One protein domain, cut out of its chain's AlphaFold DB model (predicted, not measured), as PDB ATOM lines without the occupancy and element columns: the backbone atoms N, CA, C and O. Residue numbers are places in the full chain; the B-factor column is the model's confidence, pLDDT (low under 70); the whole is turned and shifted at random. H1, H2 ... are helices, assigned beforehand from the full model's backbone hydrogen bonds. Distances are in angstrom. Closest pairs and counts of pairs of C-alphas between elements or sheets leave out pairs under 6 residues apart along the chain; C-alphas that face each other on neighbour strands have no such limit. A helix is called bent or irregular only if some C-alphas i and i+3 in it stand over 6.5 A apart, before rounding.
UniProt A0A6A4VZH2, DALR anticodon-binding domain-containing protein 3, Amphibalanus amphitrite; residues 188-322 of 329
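What this domain is: This is residues 188 to 322 of the 329 residues of the protein "DALR anticodon-binding domain-containing protein 3" of Amphibalanus amphitrite (UniProt A0A6A4VZH2). A long helix, H6, runs through the middle of an elongated body of helices, with H1, H3 and H5 packed around it and the short H2 crossing it nearer its first residues. H4 folds back into H5 as a hairpin, and the turn between them, with Gly 261, lies at one end of the longest axis. The printed part has 135 residues with six named helices, H1 to H6 in chain order, and no named strand; the class is all helix. The whole is compact, with a radius of gyration of the C-alphas of 16.3 A, and spans 54 by 30 by 24 A.

How they stand to each other: H6, residues 294 to 321, is the longest helix. H5, residues 265 to 285, touches it with residues 268 to 272 alone, at a shallow tilt of 24 degrees, opposite ways, and the two form a helical hairpin; the closest C-alphas, of Leu 272 and Tyr 317, are 6.5 A apart. H3, residues 234 to 244, touches H5 at a shallow tilt of 24 degrees, opposite ways, with the C-alphas of Asp 235 and Tyr 282 closest at 5.3 A. H3 also touches H6, the same way, at a tilt of 38 degrees that is only just steep; the closest C-alphas are those of Leu 244 and Ala 310, at 6.6 A. H3, H5 and H6 are an up-and-down bundle, each running against the one before it. H1, residues 188 to 211, touches H6 with residues 196 to 203 alone, at a steep tilt of 39 degrees, opposite ways; the closest C-alphas, of Gly 196 and Phe 314, are 6.2 A apart. H1 touches H5 with residues 188 to 196 alone, at a steep tilt of 48 degrees, the same way, closest at the C-alphas of Ala 192 and Ser 276, 5.2 A. H2, residues 221 to 230, touches H6 about perpendicular, at 79 degrees, with the C-alphas of Ala 230 and Thr 299 closest at 5.8 A. H4, residues 247 to 259, forms a helical hairpin with H5, at a shallow tilt of 15 degrees; the closest C-alphas, of Cys 254 and Leu 265, are 6.7 A apart. H1 and H3 are apart. In H1, H3, H4 and H5 every O i to N i+4 pair is within hydrogen-bond range; in H6 22 of 24 are, and in H2 1 of 6, beside 4 of 7 O i to N i+3 pairs.

Where its parts are: H1 begins at C-alpha 188 (-37.733, 41.857, 18.559) and is 34.6 A long. H2 measures 13.4 A and is irregular, C-alphas 223 and 226 being 8.8 A apart. H3 is 14.3 A, H4 18.6 A and H5 31.1 A long. H6 measures 41.0 A, ends at C-alpha 321 (-25.427, 40.209, 20.455), and is only just irregular, C-alphas 295 and 298 being 6.9 A apart.

The domain as a whole: The two C-alphas farthest apart, of Gly 261 and Leu 293, are 55.0 A apart. The printed part has no cut, and no link is long. The mean pLDDT of the printed part is 94.6, and no printed residue is under 70.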
ATOM      1  N   GLY A 188     -38.740  42.154  19.581       86.44
ATOM      2  CA  GLY A 188     -37.733  41.857  18.559       86.44
ATOM      3  C   GLY A 188     -36.812  40.684  18.905       86.44
ATOM      4  O   GLY A 188     -36.732  39.716  18.148       86.44
ATOM      5  N   ALA A 189     -36.160  40.705  20.075       91.62
ATOM      6  CA  ALA A 189     -35.248  39.629  20.483       91.62
ATOM      7  C   ALA A 189     -35.962  38.296  20.723       91.62
ATOM      8  O   ALA A 189     -35.471  37.247  20.307       91.62
ATOM      9  N   LEU A 190     -37.128  38.319  21.375       91.75
ATOM     10  CA  LEU A 190     -37.885  37.092  21.626       91.75
ATOM     11  C   LEU A 190     -38.407  36.480  20.327       91.75
ATOM     12  O   LEU A 190     -38.354  35.262  20.150       91.75
ATOM     13  N   PHE A 191     -38.882  37.325  19.413       92.62
ATOM     14  CA  PHE A 191     -39.328  36.913  18.093       92.62
ATOM     15  C   PHE A 191     -38.174  36.341  17.264       92.62
ATOM     16  O   PHE A 191     -38.347  35.315  16.604       92.62
ATOM     17  N   ALA A 192     -36.987  36.940  17.342       95.50
ATOM     18  CA  ALA A 192     -35.798  36.422  16.684       95.50
ATOM     19  C   ALA A 192     -35.371  35.059  17.242       95.50
ATOM     20  O   ALA A 192     -35.215  34.109  16.475       95.50
ATOM     21  N   LEU A 193     -35.271  34.924  18.569       94.44
ATOM     22  CA  LEU A 193     -34.940  33.658  19.234       94.44
ATOM     23  C   LEU A 193     -35.955  32.557  18.910       94.44
ATOM     24  O   LEU A 193     -35.578  31.406  18.685       94.44
ATOM     25  N   TYR A 194     -37.240  32.907  18.832       93.00
ATOM     26  CA  TYR A 194     -38.286  31.988  18.397       93.00
ATOM     27  C   TYR A 194     -38.071  31.491  16.966       93.00
ATOM     28  O   TYR A 194     -38.119  30.286  16.712       93.00
ATOM     29  N   ASN A 195     -37.832  32.412  16.033       96.00
ATOM     30  CA  ASN A 195     -37.631  32.074  14.629       96.00
ATOM     31  C   ASN A 195     -36.347  31.263  14.412       96.00
ATOM     32  O   ASN A 195     -36.381  30.291  13.662       96.00
ATOM     33  N   GLY A 196     -35.265  31.582  15.129       96.12
ATOM     34  CA  GLY A 196     -34.038  30.785  15.125       96.12
ATOM     35  C   GLY A 196     -34.261  29.353  15.625       96.12
ATOM     36  O   GLY A 196     -33.826  28.403  14.979       96.12
ATOM     37  N   ALA A 197     -35.008  29.169  16.721       94.19
ATOM     38  CA  ALA A 197     -35.352  27.835  17.226       94.19
ATOM     39  C   ALA A 197     -36.246  27.053  16.249       94.19
ATOM     40  O   ALA A 197     -36.052  25.857  16.033       94.19
ATOM     41  N   ARG A 198     -37.216  27.729  15.622       94.56
ATOM     42  CA  ARG A 198     -38.099  27.137  14.609       94.56
ATOM     43  C   ARG A 198     -37.317  26.681  13.374       94.56
ATOM     44  O   ARG A 198     -37.573  25.589  12.873       94.56
ATOM     45  N   LEU A 199     -36.374  27.492  12.895       97.06
ATOM     46  CA  LEU A 199     -35.498  27.137  11.780       97.06
ATOM     47  C   LEU A 199     -34.646  25.908  12.114       97.06
ATOM     48  O   LEU A 199     -34.623  24.950  11.342       97.06
ATOM     49  N   ARG A 200     -34.034  25.890  13.303       95.94
ATOM     50  CA  ARG A 200     -33.259  24.746  13.796       95.94
ATOM     51  C   ARG A 200     -34.100  23.473  13.864       95.94
ATOM     52  O   ARG A 200     -33.641  22.424  13.427       95.94
ATOM     53  N   ALA A 201     -35.338  23.567  14.353       95.31
ATOM     54  CA  ALA A 201     -36.265  22.439  14.409       95.31
ATOM     55  C   ALA A 201     -36.664  21.928  13.012       95.31
ATOM     56  O   ALA A 201     -36.730  20.719  12.809       95.31
ATOM     57  N   LEU A 202     -36.885  22.822  12.040       96.38
ATOM     58  CA  LEU A 202     -37.146  22.432  10.649       96.38
ATOM     59  C   LEU A 202     -35.954  21.670  10.061       96.38
ATOM     60  O   LEU A 202     -36.142  20.615   9.458       96.38
ATOM     61  N   LEU A 203     -34.735  22.183  10.256       97.50
ATOM     62  CA  LEU A 203     -33.516  21.527   9.786       97.50
ATOM     63  C   LEU A 203     -33.308  20.169  10.471       97.50
ATOM     64  O   LEU A 203     -33.002  19.199   9.789       97.50
ATOM     65  N   ALA A 204     -33.546  20.071  11.781       96.62
ATOM     66  CA  ALA A 204     -33.502  18.797  12.499       96.62
ATOM     67  C   ALA A 204     -34.526  17.793  11.944       96.62
ATOM     68  O   ALA A 204     -34.175  16.645  11.705       96.62
ATOM     69  N   GLY A 205     -35.752  18.235  11.648       96.88
ATOM     70  CA  GLY A 205     -36.781  17.384  11.043       96.88
ATOM     71  C   GLY A 205     -36.413  16.865   9.647       96.88
ATOM     72  O   GLY A 205     -36.834  15.772   9.273       96.88
ATOM     73  N   PHE A 206     -35.610  17.606   8.875       97.69
ATOM     74  CA  PHE A 206     -35.026  17.085   7.636       97.69
ATOM     75  C   PHE A 206     -34.020  15.964   7.924       97.69
ATOM     76  O   PHE A 206     -34.146  14.883   7.354       97.69
ATOM     77  N   GLU A 207     -33.062  16.198   8.826       97.62
ATOM     78  CA  GLU A 207     -32.031  15.206   9.168       97.62
ATOM     79  C   GLU A 207     -32.650  13.929   9.778       97.62
ATOM     80  O   GLU A 207     -32.227  12.822   9.453       97.62
ATOM     81  N   GLU A 208     -33.708  14.056  10.589       97.56
ATOM     82  CA  GLU A 208     -34.470  12.922  11.136       97.56
ATOM     83  C   GLU A 208     -35.109  12.063  10.030       97.56
ATOM     84  O   GLU A 208     -35.024  10.837  10.073       97.56
ATOM     85  N   ARG A 209     -35.697  12.685   8.999       97.25
ATOM     86  CA  ARG A 209     -36.290  11.968   7.854       97.25
ATOM     87  C   ARG A 209     -35.243  11.316   6.957       97.25
ATOM     88  O   ARG A 209     -35.494  10.241   6.414       97.25
ATOM     89  N   VAL A 210     -34.066  11.926   6.821       97.62
ATOM     90  CA  VAL A 210     -32.919  11.288   6.154       97.62
ATOM     91  C   VAL A 210     -32.466  10.062   6.948       97.62
ATOM     92  O   VAL A 210     -32.289   8.991   6.372       97.62
ATOM     93  N   ALA A 211     -32.338  10.180   8.273       97.62
ATOM     94  CA  ALA A 211     -31.947   9.070   9.141       97.62
ATOM     95  C   ALA A 211     -32.968   7.916   9.133       97.62
ATOM     96  O   ALA A 211     -32.580   6.753   9.218       97.62
ATOM     97  N   ALA A 212     -34.258   8.229   8.985       96.81
ATOM     98  CA  ALA A 212     -35.330   7.245   8.831       96.81
ATOM     99  C   ALA A 212     -35.397   6.604   7.428       96.81
ATOM    100  O   ALA A 212     -36.186   5.685   7.216       96.81
ATOM    101  N   GLY A 213     -34.595   7.071   6.464       96.00
ATOM    102  CA  GLY A 213     -34.622   6.603   5.074       96.00
ATOM    103  C   GLY A 213     -35.806   7.125   4.252       96.00
ATOM    104  O   GLY A 213     -36.021   6.656   3.137       96.00
ATOM    105  N   GLU A 214     -36.571   8.089   4.774       95.44
ATOM    106  CA  GLU A 214     -37.687   8.724   4.060       95.44
ATOM    107  C   GLU A 214     -37.198   9.723   3.007       95.44
ATOM    108  O   GLU A 214     -37.813   9.866   1.949       95.44
ATOM    109  N   TYR A 215     -36.097  10.422   3.295       97.00
ATOM    110  CA  TYR A 215     -35.447  11.349   2.371       97.00
ATOM    111  C   TYR A 215     -34.064  10.853   1.950       97.00
ATOM    112  O   TYR A 215     -33.350  10.254   2.758       97.00
ATOM    113  N   PRO A 216     -33.635  11.146   0.708       95.44
ATOM    114  CA  PRO A 216     -32.251  10.943   0.320       95.44
ATOM    115  C   PRO A 216     -31.322  11.886   1.108       95.44
ATOM    116  O   PRO A 216     -31.746  12.969   1.523       95.44
ATOM    117  N   PRO A 217     -30.038  11.527   1.280       96.12
ATOM    118  CA  PRO A 217     -29.047  12.438   1.836       96.12
ATOM    119  C   PRO A 217     -28.985  13.759   1.062       96.12
ATOM    120  O   PRO A 217     -29.102  13.783  -0.167       96.12
ATOM    121  N   LEU A 218     -28.749  14.855   1.790       96.69
ATOM    122  CA  LEU A 218     -28.666  16.189   1.203       96.69
ATOM    123  C   LEU A 218     -27.591  16.240   0.113       96.69
ATOM    124  O   LEU A 218     -26.405  16.044   0.383       96.69
ATOM    125  N   LEU A 219     -28.004  16.568  -1.111       95.62
ATOM    126  CA  LEU A 219     -27.071  16.782  -2.216       95.62
ATOM    127  C   LEU A 219     -26.151  17.967  -1.913       95.62
ATOM    128  O   LEU A 219     -26.592  18.995  -1.401       95.62
ATOM    129  N   SER A 220     -24.874  17.852  -2.267       95.25
ATOM    130  CA  SER A 220     -23.927  18.963  -2.157       95.25
ATOM    131  C   SER A 220     -24.297  20.118  -3.094       95.25
ATOM    132  O   SER A 220     -24.956  19.933  -4.119       95.25
ATOM    133  N   VAL A 221     -23.808  21.322  -2.782       93.00
ATOM    134  CA  VAL A 221     -24.006  22.516  -3.625       93.00
ATOM    135  C   VAL A 221     -23.527  22.271  -5.066       93.00
ATOM    136  O   VAL A 221     -24.205  22.663  -6.013       93.00
ATOM    137  N   ALA A 222     -22.409  21.556  -5.239       92.62
ATOM    138  CA  ALA A 222     -21.866  21.208  -6.553       92.62
ATOM    139  C   ALA A 222     -22.786  20.265  -7.351       92.62
ATOM    140  O   ALA A 222     -22.939  20.437  -8.557       92.62
ATOM    141  N   GLN A 223     -23.431  19.302  -6.685       93.56
ATOM    142  CA  GLN A 223     -24.392  18.388  -7.318       93.56
ATOM    143  C   GLN A 223     -25.704  19.083  -7.692       93.56
ATOM    144  O   GLN A 223     -26.373  18.671  -8.638       93.56
ATOM    145  N   LEU A 224     -26.088  20.123  -6.948       91.94
ATOM    146  CA  LEU A 224     -27.295  20.889  -7.238       91.94
ATOM    147  C   LEU A 224     -27.102  21.807  -8.448       91.94
ATOM    148  O   LEU A 224     -27.982  21.866  -9.304       91.94
ATOM    149  N   GLY A 225     -25.950  22.474  -8.568       90.94
ATOM    150  CA  GLY A 225     -25.580  23.245  -9.759       90.94
ATOM    151  C   GLY A 225     -26.682  24.208 -10.222       90.94
ATOM    152  O   GLY A 225     -27.039  25.148  -9.520       90.94
ATOM    153  N   HIS A 226     -27.257  23.961 -11.402       87.00
ATOM    154  CA  HIS A 226     -28.310  24.803 -11.986       87.00
ATOM    155  C   HIS A 226     -29.661  24.730 -11.249       87.00
ATOM    156  O   HIS A 226     -30.488  25.622 -11.418       87.00
ATOM    157  N   LYS A 227     -29.887  23.723 -10.394       92.00
ATOM    158  CA  LYS A 227     -31.158  23.506  -9.678       92.00
ATOM    159  C   LYS A 227     -31.505  24.622  -8.691       92.00
ATOM    160  O   LYS A 227     -32.662  24.742  -8.302       92.00
ATOM    161  N   PHE A 228     -30.551  25.486  -8.327       91.31
ATOM    162  CA  PHE A 228     -30.835  26.697  -7.546       91.31
ATOM    163  C   PHE A 228     -31.829  27.646  -8.240       91.31
ATOM    164  O   PHE A 228     -32.465  28.443  -7.555       91.31
ATOM    165  N   SER A 229     -32.052  27.508  -9.555       90.12
ATOM    166  CA  SER A 229     -33.137  28.200 -10.267       90.12
ATOM    167  C   SER A 229     -34.544  27.815  -9.787       90.12
ATOM    168  O   SER A 229     -35.507  28.482 -10.152       90.12
ATOM    169  N   ALA A 230     -34.688  26.750  -8.989       90.06
ATOM    170  CA  ALA A 230     -35.953  26.365  -8.365       90.06
ATOM    171  C   ALA A 230     -36.395  27.332  -7.248       90.06
ATOM    172  O   ALA A 230     -37.584  27.372  -6.914       90.06
ATOM    173  N   LEU A 231     -35.469  28.126  -6.686       92.06
ATOM    174  CA  LEU A 231     -35.818  29.245  -5.809       92.06
ATOM    175  C   LEU A 231     -36.528  30.309  -6.646       92.06
ATOM    176  O   LEU A 231     -35.934  30.958  -7.506       92.06
ATOM    177  N   SER A 232     -37.823  30.459  -6.419       89.75
ATOM    178  CA  SER A 232     -38.708  31.238  -7.290       89.75
ATOM    179  C   SER A 232     -39.609  32.191  -6.520       89.75
ATOM    180  O   SER A 232     -40.188  33.098  -7.114       89.75
ATOM    181  N   THR A 233     -39.720  32.025  -5.204       93.00
ATOM    182  CA  THR A 233     -40.572  32.889  -4.391       93.00
ATOM    183  C   THR A 233     -39.855  34.190  -4.046       93.00
ATOM    184  O   THR A 233     -38.638  34.223  -3.851       93.00
ATOM    185  N   GLU A 234     -40.622  35.274  -3.929       94.44
ATOM    186  CA  GLU A 234     -40.093  36.576  -3.511       94.44
ATOM    187  C   GLU A 234     -39.407  36.489  -2.141       94.44
ATOM    188  O   GLU A 234     -38.320  37.029  -1.966       94.44
ATOM    189  N   ASP A 235     -39.994  35.745  -1.197       94.69
ATOM    190  CA  ASP A 235     -39.447  35.569   0.151       94.69
ATOM    191  C   ASP A 235     -38.082  34.827   0.137       94.69
ATOM    192  O   ASP A 235     -37.191  35.184   0.909       94.69
ATOM    193  N   GLU A 236     -37.866  33.844  -0.756       96.31
ATOM    194  CA  GLU A 236     -36.562  33.162  -0.924       96.31
ATOM    195  C   GLU A 236     -35.479  34.135  -1.400       96.31
ATOM    196  O   GLU A 236     -34.381  34.185  -0.840       96.31
ATOM    197  N   TRP A 237     -35.797  34.935  -2.414       96.12
ATOM    198  CA  TRP A 237     -34.868  35.928  -2.947       96.12
ATOM    199  C   TRP A 237     -34.645  37.089  -1.982       96.12
ATOM    200  O   TRP A 237     -33.535  37.617  -1.911       96.12
ATOM    201  N   GLU A 238     -35.653  37.458  -1.195       97.12
ATOM    202  CA  GLU A 238     -35.524  38.446  -0.132       97.12
ATOM    203  C   GLU A 238     -34.543  37.969   0.950       97.12
ATOM    204  O   GLU A 238     -33.665  38.739   1.346       97.12
ATOM    205  N   LEU A 239     -34.627  36.699   1.374       97.94
ATOM    206  CA  LEU A 239     -33.643  36.095   2.281       97.94
ATOM    207  C   LEU A 239     -32.227  36.234   1.713       97.94
ATOM    208  O   LEU A 239     -31.354  36.784   2.384       97.94
ATOM    209  N   VAL A 240     -32.006  35.808   0.468       97.19
ATOM    210  CA  VAL A 240     -30.677  35.848  -0.164       97.19
ATOM    211  C   VAL A 240     -30.147  37.277  -0.285       97.19
ATOM    212  O   VAL A 240     -29.072  37.583   0.234       97.19
ATOM    213  N   TRP A 241     -30.886  38.156  -0.964       96.81
ATOM    214  CA  TRP A 241     -30.372  39.458  -1.384       96.81
ATOM    215  C   TRP A 241     -30.387  40.513  -0.289       96.81
ATOM    216  O   TRP A 241     -29.525  41.390  -0.306       96.81
ATOM    217  N   ARG A 242     -31.345  40.467   0.646       97.00
ATOM    218  CA  ARG A 242     -31.430  41.473   1.719       97.00
ATOM    219  C   ARG A 242     -30.686  41.061   2.976       97.00
ATOM    220  O   ARG A 242     -30.188  41.938   3.675       97.00
ATOM    221  N   HIS A 243     -30.598  39.760   3.248       97.81
ATOM    222  CA  HIS A 243     -30.103  39.281   4.535       97.81
ATOM    223  C   HIS A 243     -28.821  38.473   4.411       97.81
ATOM    224  O   HIS A 243     -27.835  38.848   5.028       97.81
ATOM    225  N   LEU A 244     -28.788  37.406   3.609       97.94
ATOM    226  CA  LEU A 244     -27.638  36.493   3.597       97.94
ATOM    227  C   LEU A 244     -26.407  37.101   2.918       97.94
ATOM    228  O   LEU A 244     -25.318  37.084   3.488       97.94
ATOM    229  N   LEU A 245     -26.573  37.655   1.715       96.62
ATOM    230  CA  LEU A 245     -25.460  38.202   0.941       96.62
ATOM    231  C   LEU A 245     -24.874  39.491   1.552       96.62
ATOM    232  O   LEU A 245     -23.649  39.598   1.618       96.62
ATOM    233  N   PRO A 246     -25.679  40.462   2.036       96.94
ATOM    234  CA  PRO A 246     -25.139  41.698   2.604       96.94
ATOM    235  C   PRO A 246     -24.586  41.542   4.024       96.94
ATOM    236  O   PRO A 246     -23.880  42.437   4.493       96.94
ATOM    237  N   PHE A 247     -24.905  40.445   4.723       97.56
ATOM    238  CA  PHE A 247     -24.583  40.276   6.141       97.56
ATOM    239  C   PHE A 247     -23.098  40.496   6.473       97.56
ATOM    240  O   PHE A 247     -22.826  41.305   7.360       97.56
ATOM    241  N   PRO A 248     -22.116  39.906   5.758       94.94
ATOM    242  CA  PRO A 248     -20.708  40.158   6.062       94.94
ATOM    243  C   PRO A 248     -20.324  41.639   5.952       94.94
ATOM    244  O   PRO A 248     -19.596  42.155   6.798       94.94
ATOM    245  N   GLY A 249     -20.862  42.344   4.950       94.88
ATOM    246  CA  GLY A 249     -20.641  43.779   4.769       94.88
ATOM    247  C   GLY A 249     -21.279  44.622   5.875       94.88
ATOM    248  O   GLY A 249     -20.681  45.599   6.323       94.88
ATOM    249  N   LEU A 250     -22.459  44.229   6.369       96.19
ATOM    250  CA  LEU A 250     -23.092  44.866   7.527       96.19
ATOM    251  C   LEU A 250     -22.216  44.741   8.779       96.19
ATOM    252  O   LEU A 250     -21.994  45.742   9.464       96.19
ATOM    253  N   VAL A 251     -21.728  43.533   9.075       93.75
ATOM    254  CA  VAL A 251     -20.901  43.276  10.261       93.75
ATOM    255  C   VAL A 251     -19.578  44.041  10.161       93.75
ATOM    256  O   VAL A 251     -19.214  44.746  11.102       93.75
ATOM    257  N   GLN A 252     -18.927  44.019   8.996       90.19
ATOM    258  CA  GLN A 252     -17.709  44.794   8.738       90.19
ATOM    259  C   GLN A 252     -17.930  46.303   8.926       90.19
ATOM    260  O   GLN A 252     -17.169  46.958   9.636       90.19
ATOM    261  N   ALA A 253     -19.008  46.858   8.367       93.50
ATOM    262  CA  ALA A 253     -19.330  48.276   8.524       93.50
ATOM    263  C   ALA A 253     -19.603  48.654   9.991       93.50
ATOM    264  O   ALA A 253     -19.252  49.751  10.429       93.50
ATOM    265  N   CYS A 254     -20.221  47.760  10.769       94.25
ATOM    266  CA  CYS A 254     -20.405  47.976  12.202       94.25
ATOM    267  C   CYS A 254     -19.061  47.962  12.942       94.25
ATOM    268  O   CYS A 254     -18.850  48.816  13.801       94.25
ATOM    269  N   ALA A 255     -18.154  47.041  12.600       88.88
ATOM    270  CA  ALA A 255     -16.819  46.955  13.189       88.88
ATOM    271  C   ALA A 255     -15.990  48.221  12.907       88.88
ATOM    272  O   ALA A 255     -15.421  48.809  13.824       88.88
ATOM    273  N   GLU A 256     -15.992  48.705  11.665       87.75
ATOM    274  CA  GLU A 256     -15.322  49.953  11.276       87.75
ATOM    275  C   GLU A 256     -15.881  51.171  12.022       87.75
ATOM    276  O   GLU A 256     -15.126  52.030  12.487       87.75
ATOM    277  N   ALA A 257     -17.205  51.229  12.195       90.62
ATOM    278  CA  ALA A 257     -17.850  52.275  12.978       90.62
ATOM    279  C   ALA A 257     -17.432  52.214  14.462       90.62
ATOM    280  O   ALA A 257     -17.163  53.256  15.068       90.62
ATOM    281  N   SER A 258     -17.295  51.011  15.030       88.81
ATOM    282  CA  SER A 258     -16.771  50.804  16.387       88.81
ATOM    283  C   SER A 258     -15.327  51.284  16.531       88.81
ATOM    284  O   SER A 258     -15.027  52.019  17.470       88.81
ATOM    285  N   LEU A 259     -14.455  50.972  15.565       83.31
ATOM    286  CA  LEU A 259     -13.067  51.460  15.532       83.31
ATOM    287  C   LEU A 259     -12.978  52.990  15.409       83.31
ATOM    288  O   LEU A 259     -11.991  53.602  15.816       83.31
ATOM    289  N   ALA A 260     -14.016  53.626  14.869       85.19
ATOM    290  CA  ALA A 260     -14.154  55.078  14.814       85.19
ATOM    291  C   ALA A 260     -14.808  55.695  16.072       85.19
ATOM    292  O   ALA A 260     -15.139  56.884  16.046       85.19
ATOM    293  N   GLY A 261     -15.027  54.918  17.142       82.75
ATOM    294  CA  GLY A 261     -15.658  55.365  18.392       82.75
ATOM    295  C   GLY A 261     -17.178  55.559  18.305       82.75
ATOM    296  O   GLY A 261     -17.789  56.117  19.214       82.75
ATOM    297  N   ARG A 262     -17.807  55.120  17.209       86.69
ATOM    298  CA  ARG A 262     -19.239  55.298  16.924       86.69
ATOM    299  C   ARG A 262     -19.889  53.948  16.601       86.69
ATOM    300  O   ARG A 262     -20.344  53.750  15.474       86.69
ATOM    301  N   PRO A 263     -19.914  52.994  17.547       88.81
ATOM    302  CA  PRO A 263     -20.338  51.629  17.261       88.81
ATOM    303  C   PRO A 263     -21.815  51.594  16.840       88.81
ATOM    304  O   PRO A 263     -22.715  52.095  17.521       88.81
ATOM    305  N   ALA A 264     -22.080  50.987  15.685       93.44
ATOM    306  CA  ALA A 264     -23.401  50.977  15.059       93.44
ATOM    307  C   ALA A 264     -24.246  49.755  15.476       93.44
ATOM    308  O   ALA A 264     -24.906  49.140  14.643       93.44
ATOM    309  N   LEU A 265     -24.238  49.409  16.768       95.25
ATOM    310  CA  LEU A 265     -24.802  48.150  17.289       95.25
ATOM    311  C   LEU A 265     -26.308  47.991  17.022       95.25
ATOM    312  O   LEU A 265     -26.774  46.890  16.745       95.25
ATOM    313  N   HIS A 266     -27.050  49.099  17.001       95.88
ATOM    314  CA  HIS A 266     -28.467  49.135  16.627       95.88
ATOM    315  C   HIS A 266     -28.749  48.530  15.247       95.88
ATOM    316  O   HIS A 266     -29.797  47.924  15.046       95.88
ATOM    317  N   ARG A 267     -27.803  48.623  14.301       97.31
ATOM    318  CA  ARG A 267     -27.954  48.020  12.970       97.31
ATOM    319  C   ARG A 267     -27.932  46.493  13.027       97.31
ATOM    320  O   ARG A 267     -28.582  45.867  12.197       97.31
ATOM    321  N   LEU A 268     -27.235  45.901  14.003       97.44
ATOM    322  CA  LEU A 268     -27.266  44.455  14.242       97.44
ATOM    323  C   LEU A 268     -28.631  44.032  14.792       97.44
ATOM    324  O   LEU A 268     -29.202  43.058  14.310       97.44
ATOM    325  N   CYS A 269     -29.191  44.799  15.738       96.75
ATOM    326  CA  CYS A 269     -30.546  44.575  16.250       96.75
ATOM    327  C   CYS A 269     -31.590  44.654  15.127       96.75
ATOM    328  O   CYS A 269     -32.342  43.703  14.929       96.75
ATOM    329  N   SER A 270     -31.587  45.738  14.341       96.25
ATOM    330  CA  SER A 270     -32.525  45.912  13.224       96.25
ATOM    331  C   SER A 270     -32.338  44.862  12.124       96.25
ATOM    332  O   SER A 270     -33.320  44.399  11.551       96.25
ATOM    333  N   GLY A 271     -31.095  44.466  11.831       97.56
ATOM    334  CA  GLY A 271     -30.800  43.406  10.866       97.56
ATOM    335  C   GLY A 271     -31.362  42.051  11.301       97.56
ATOM    336  O   GLY A 271     -32.006  41.368  10.504       97.56
ATOM    337  N   LEU A 272     -31.192  41.693  12.578       97.94
ATOM    338  CA  LEU A 272     -31.758  40.473  13.154       97.94
ATOM    339  C   LEU A 272     -33.295  40.491  13.143       97.94
ATOM    340  O   LEU A 272     -33.916  39.495  12.763       97.94
ATOM    341  N   GLU A 273     -33.919  41.603  13.536       96.31
ATOM    342  CA  GLU A 273     -35.379  41.756  13.475       96.31
ATOM    343  C   GLU A 273     -35.892  41.592  12.038       96.31
ATOM    344  O   GLU A 273     -36.819  40.816  11.791       96.31
ATOM    345  N   ALA A 274     -35.256  42.259  11.072       97.44
ATOM    346  CA  ALA A 274     -35.652  42.196   9.670       97.44
ATOM    347  C   ALA A 274     -35.527  40.772   9.097       97.44
ATOM    348  O   ALA A 274     -36.475  40.279   8.480       97.44
ATOM    349  N   LEU A 275     -34.413  40.076   9.365       98.38
ATOM    350  CA  LEU A 275     -34.240  38.665   9.000       98.38
ATOM    351  C   LEU A 275     -35.334  37.791   9.628       98.38
ATOM    352  O   LEU A 275     -35.911  36.938   8.953       98.38
ATOM    353  N   SER A 276     -35.662  38.030  10.899       97.56
ATOM    354  CA  SER A 276     -36.703  37.287  11.623       97.56
ATOM    355  C   SER A 276     -38.081  37.461  10.992       97.56
ATOM    356  O   SER A 276     -38.821  36.485  10.844       97.56
ATOM    357  N   HIS A 277     -38.427  38.678  10.572       97.06
ATOM    358  CA  HIS A 277     -39.684  38.953   9.880       97.06
ATOM    359  C   HIS A 277     -39.743  38.309   8.493       97.06
ATOM    360  O   HIS A 277     -40.748  37.665   8.174       97.06
ATOM    361  N   THR A 278     -38.682  38.431   7.688       98.06
ATOM    362  CA  THR A 278     -38.621  37.799   6.361       98.06
ATOM    363  C   THR A 278     -38.686  36.274   6.482       98.06
ATOM    364  O   THR A 278     -39.484  35.644   5.791       98.06
ATOM    365  N   PHE A 279     -37.947  35.667   7.418       98.12
ATOM    366  CA  PHE A 279     -38.020  34.223   7.651       98.12
ATOM    367  C   PHE A 279     -39.405  33.780   8.136       98.12
ATOM    368  O   PHE A 279     -39.939  32.787   7.645       98.12
ATOM    369  N   SER A 280     -40.032  34.516   9.058       97.06
ATOM    370  CA  SER A 280     -41.373  34.162   9.532       97.06
ATOM    371  C   SER A 280     -42.421  34.211   8.414       97.06
ATOM    372  O   SER A 280     -43.341  33.393   8.426       97.06
ATOM    373  N   ARG A 281     -42.302  35.155   7.467       96.69
ATOM    374  CA  ARG A 281     -43.142  35.219   6.257       96.69
ATOM    375  C   ARG A 281     -42.872  34.045   5.320       96.69
ATOM    376  O   ARG A 281     -43.815  33.390   4.886       96.69
ATOM    377  N   TYR A 282     -41.597  33.763   5.054       97.12
ATOM    378  CA  TYR A 282     -41.187  32.629   4.233       97.12
ATOM    379  C   TYR A 282     -41.760  31.314   4.778       97.12
ATOM    380  O   TYR A 282     -42.406  30.564   4.045       97.12
ATOM    381  N   TYR A 283     -41.585  31.073   6.080       95.81
ATOM    382  CA  TYR A 283     -42.021  29.853   6.755       95.81
ATOM    383  C   TYR A 283     -43.541  29.661   6.712       95.81
ATOM    384  O   TYR A 283     -44.012  28.540   6.553       95.81
ATOM    385  N   SER A 284     -44.333  30.731   6.860       94.06
ATOM    386  CA  SER A 284     -45.799  30.607   6.854       94.06
ATOM    387  C   SER A 284     -46.378  30.303   5.470       94.06
ATOM    388  O   SER A 284     -47.484  29.773   5.382       94.06
ATOM    389  N   ARG A 285     -45.646  30.629   4.400       93.75
ATOM    390  CA  ARG A 285     -46.086  30.464   3.006       93.75
ATOM    391  C   ARG A 285     -45.460  29.265   2.306       93.75
ATOM    392  O   ARG A 285     -46.047  28.752   1.357       93.75
ATOM    393  N   THR A 286     -44.288  28.823   2.753       91.88
ATOM    394  CA  THR A 286     -43.502  27.798   2.063       91.88
ATOM    395  C   THR A 286     -43.425  26.524   2.881       91.88
ATOM    396  O   THR A 286     -42.781  26.466   3.926       91.88
ATOM    397  N   HIS A 287     -44.028  25.460   2.358       90.56
ATOM    398  CA  HIS A 287     -43.873  24.130   2.926       90.56
ATOM    399  C   HIS A 287     -42.550  23.512   2.455       90.56
ATOM    400  O   HIS A 287     -42.425  23.095   1.304       90.56
ATOM    401  N   VAL A 288     -41.547  23.484   3.334       93.50
ATOM    402  CA  VAL A 288     -40.195  23.021   2.978       93.50
ATOM    403  C   VAL A 288     -40.091  21.497   3.004       93.50
ATOM    404  O   VAL A 288     -39.634  20.901   2.034       93.50
ATOM    405  N   LEU A 289     -40.546  20.855   4.084       94.50
ATOM    406  CA  LEU A 289     -40.483  19.396   4.242       94.50
ATOM    407  C   LEU A 289     -41.664  18.723   3.530       94.50
ATOM    408  O   LEU A 289     -42.656  18.367   4.157       94.50
ATOM    409  N   THR A 290     -41.607  18.592   2.207       91.44
ATOM    410  CA  THR A 290     -42.685  18.013   1.380       91.44
ATOM    411  C   THR A 290     -42.710  16.478   1.410       91.44
ATOM    412  O   THR A 290     -41.733  15.860   1.828       91.44
ATOM    413  N   PRO A 291     -43.790  15.813   0.956       90.31
ATOM    414  CA  PRO A 291     -43.769  14.364   0.744       90.31
ATOM    415  C   PRO A 291     -42.569  13.928  -0.125       90.31
ATOM    416  O   PRO A 291     -42.142  14.715  -0.979       90.31
ATOM    417  N   PRO A 292     -42.027  12.709   0.071       88.56
ATOM    418  CA  PRO A 292     -40.820  12.216  -0.601       88.56
ATOM    419  C   PRO A 292     -41.087  11.826  -2.068       88.56
ATOM    420  O   PRO A 292     -40.926  10.681  -2.475       88.56
ATOM    421  N   LEU A 293     -41.551  12.783  -2.872       90.44
ATOM    422  CA  LEU A 293     -41.757  12.625  -4.309       90.44
ATOM    423  C   LEU A 293     -40.487  13.052  -5.045       90.44
ATOM    424  O   LEU A 293     -40.004  14.163  -4.840       90.44
ATOM    425  N   GLU A 294     -39.978  12.197  -5.931       86.88
ATOM    426  CA  GLU A 294     -38.684  12.369  -6.610       86.88
ATOM    427  C   GLU A 294     -38.515  13.757  -7.257       86.88
ATOM    428  O   GLU A 294     -37.522  14.441  -7.021       86.88
ATOM    429  N   HIS A 295     -39.539  14.237  -7.969       87.25
ATOM    430  CA  HIS A 295     -39.529  15.544  -8.637       87.25
ATOM    431  C   HIS A 295     -39.506  16.761  -7.687       87.25
ATOM    432  O   HIS A 295     -39.295  17.883  -8.142       87.25
ATOM    433  N   LEU A 296     -39.733  16.573  -6.380       90.81
ATOM    434  CA  LEU A 296     -39.679  17.633  -5.364       90.81
ATOM    435  C   LEU A 296     -38.356  17.655  -4.589       90.81
ATOM    436  O   LEU A 296     -38.074  18.642  -3.906       90.81
ATOM    437  N   MET A 297     -37.546  16.595  -4.678       92.56
ATOM    438  CA  MET A 297     -36.348  16.434  -3.843       92.56
ATOM    439  C   MET A 297     -35.280  17.480  -4.142       92.56
ATOM    440  O   MET A 297     -34.665  18.011  -3.221       92.56
ATOM    441  N   ASP A 298     -35.115  17.851  -5.409       92.62
ATOM    442  CA  ASP A 298     -34.172  18.898  -5.800       92.62
ATOM    443  C   ASP A 298     -34.536  20.254  -5.189       92.62
ATOM    444  O   ASP A 298     -33.698  20.905  -4.563       92.62
ATOM    445  N   THR A 299     -35.805  20.656  -5.297       94.44
ATOM    446  CA  THR A 299     -36.316  21.896  -4.696       94.44
ATOM    447  C   THR A 299     -36.184  21.873  -3.176       94.44
ATOM    448  O   THR A 299     -35.787  22.873  -2.572       94.44
ATOM    449  N   LEU A 300     -36.483  20.733  -2.549       95.94
ATOM    450  CA  LEU A 300     -36.308  20.542  -1.113       95.94
ATOM    451  C   LEU A 300     -34.837  20.734  -0.720       95.94
ATOM    452  O   LEU A 300     -34.552  21.551   0.152       95.94
ATOM    453  N   HIS A 301     -33.893  20.065  -1.386       96.75
ATOM    454  CA  HIS A 301     -32.462  20.183  -1.090       96.75
ATOM    455  C   HIS A 301     -31.937  21.611  -1.254       96.75
ATOM    456  O   HIS A 301     -31.203  22.103  -0.396       96.75
ATOM    457  N   VAL A 302     -32.346  22.302  -2.318       96.62
ATOM    458  CA  VAL A 302     -31.990  23.707  -2.546       96.62
ATOM    459  C   VAL A 302     -32.495  24.595  -1.401       96.62
ATOM    460  O   VAL A 302     -31.736  25.409  -0.869       96.62
ATOM    461  N   ARG A 303     -33.744  24.405  -0.958       97.50
ATOM    462  CA  ARG A 303     -34.306  25.134   0.192       97.50
ATOM    463  C   ARG A 303     -33.597  24.796   1.498       97.50
ATOM    464  O   ARG A 303     -33.353  25.697   2.294       97.50
ATOM    465  N   ILE A 304     -33.207  23.540   1.714       98.12
ATOM    466  CA  ILE A 304     -32.423  23.150   2.893       98.12
ATOM    467  C   ILE A 304     -31.068  23.873   2.919       98.12
ATOM    468  O   ILE A 304     -30.670  24.347   3.981       98.12
ATOM    469  N   HIS A 305     -30.389  24.051   1.780       97.94
ATOM    470  CA  HIS A 305     -29.161  24.863   1.727       97.94
ATOM    471  C   HIS A 305     -29.407  26.340   2.033       97.94
ATOM    472  O   HIS A 305     -28.672  26.920   2.833       97.94
ATOM    473  N   LEU A 306     -30.459  26.936   1.460       97.81
ATOM    474  CA  LEU A 306     -30.864  28.311   1.777       97.81
ATOM    475  C   LEU A 306     -31.090  28.484   3.289       97.81
ATOM    476  O   LEU A 306     -30.614  29.440   3.899       97.81
ATOM    477  N   LEU A 307     -31.788  27.528   3.899       98.25
ATOM    478  CA  LEU A 307     -32.115  27.540   5.319       98.25
ATOM    479  C   LEU A 307     -30.914  27.263   6.225       98.25
ATOM    480  O   LEU A 307     -30.810  27.887   7.280       98.25
ATOM    481  N   LYS A 308     -29.974  26.406   5.813       98.38
ATOM    482  CA  LYS A 308     -28.689  26.232   6.509       98.38
ATOM    483  C   LYS A 308     -27.891  27.540   6.513       98.38
ATOM    484  O   LYS A 308     -27.404  27.937   7.569       98.38
ATOM    485  N   ALA A 309     -27.836  28.255   5.387       98.12
ATOM    486  CA  ALA A 309     -27.192  29.568   5.321       98.12
ATOM    487  C   ALA A 309     -27.892  30.608   6.217       98.12
ATOM    488  O   ALA A 309     -27.226  31.340   6.950       98.12
ATOM    489  N   ALA A 310     -29.230  30.637   6.225       98.38
ATOM    490  CA  ALA A 310     -29.990  31.496   7.131       98.38
ATOM    491  C   ALA A 310     -29.738  31.169   8.609       98.38
ATOM    492  O   ALA A 310     -29.563  32.091   9.405       98.38
ATOM    493  N   GLN A 311     -29.649  29.885   8.975       98.00
ATOM    494  CA  GLN A 311     -29.338  29.464  10.342       98.00
ATOM    495  C   GLN A 311     -27.958  29.963  10.774       98.00
ATOM    496  O   GLN A 311     -27.828  30.478  11.880       98.00
ATOM    497  N   THR A 312     -26.947  29.880   9.902       97.75
ATOM    498  CA  THR A 312     -25.613  30.428  10.189       97.75
ATOM    499  C   THR A 312     -25.666  31.930  10.473       97.75
ATOM    500  O   THR A 312     -25.018  32.400  11.407       97.75
ATOM    501  N   VAL A 313     -26.459  32.691   9.712       98.44
ATOM    502  CA  VAL A 313     -26.612  34.138   9.935       98.44
ATOM    503  C   VAL A 313     -27.354  34.430  11.246       98.44
ATOM    504  O   VAL A 313     -26.901  35.284  12.006       98.44
ATOM    505  N   PHE A 314     -28.434  33.705  11.560       98.12
ATOM    506  CA  PHE A 314     -29.106  33.796  12.866       98.12
ATOM    507  C   PHE A 314     -28.144  33.528  14.024       98.12
ATOM    508  O   PHE A 314     -28.057  34.335  14.948       98.12
ATOM    509  N   ASP A 315     -27.402  32.423  13.951       97.19
ATOM    510  CA  ASP A 315     -26.469  32.014  15.000       97.19
ATOM    511  C   ASP A 315     -25.356  33.050  15.176       97.19
ATOM    512  O   ASP A 315     -25.018  33.395  16.306       97.19
ATOM    513  N   THR A 316     -24.876  33.642  14.078       97.44
ATOM    514  CA  THR A 316     -23.887  34.726  14.144       97.44
ATOM    515  C   THR A 316     -24.468  35.983  14.798       97.44
ATOM    516  O   THR A 316     -23.808  36.598  15.630       97.44
ATOM    517  N   TYR A 317     -25.706  36.383  14.477       98.12
ATOM    518  CA  TYR A 317     -26.354  37.502  15.173       98.12
ATOM    519  C   TYR A 317     -26.500  37.236  16.673       98.12
ATOM    520  O   TYR A 317     -26.237  38.135  17.474       98.12
ATOM    521  N   PHE A 318     -26.918  36.026  17.056       97.44
ATOM    522  CA  PHE A 318     -27.062  35.647  18.461       97.44
ATOM    523  C   PHE A 318     -25.722  35.671  19.187       97.44
ATOM    524  O   PHE A 318     -25.633  36.272  20.255       97.44
ATOM    525  N   GLU A 319     -24.670  35.125  18.579       96.19
ATOM    526  CA  GLU A 319     -23.314  35.192  19.116       96.19
ATOM    527  C   GLU A 319     -22.874  36.648  19.311       96.19
ATOM    528  O   GLU A 319     -22.555  37.045  20.431       96.19
ATOM    529  N   LEU A 320     -22.934  37.476  18.260       96.38
ATOM    530  CA  LEU A 320     -22.520  38.881  18.308       96.38
ATOM    531  C   LEU A 320     -23.258  39.664  19.403       96.38
ATOM    532  O   LEU A 320     -22.628  40.360  20.205       96.38
ATOM    533  N   LEU A 321     -24.583  39.515  19.480       96.38
ATOM    534  CA  LEU A 321     -25.427  40.209  20.455       96.38
ATOM    535  C   LEU A 321     -25.366  39.596  21.865       96.38
ATOM    536  O   LEU A 321     -25.857  40.213  22.809       96.38
ATOM    537  N   GLY A 322     -24.738  38.427  22.033       94.56
ATOM    538  CA  GLY A 322     -24.682  37.704  23.306       94.56
ATOM    539  C   GLY A 322     -26.025  37.099  23.715       94.56
ATOM    540  O   GLY A 322     -26.334  37.025  24.902       94.56
TER     541      GLY A 322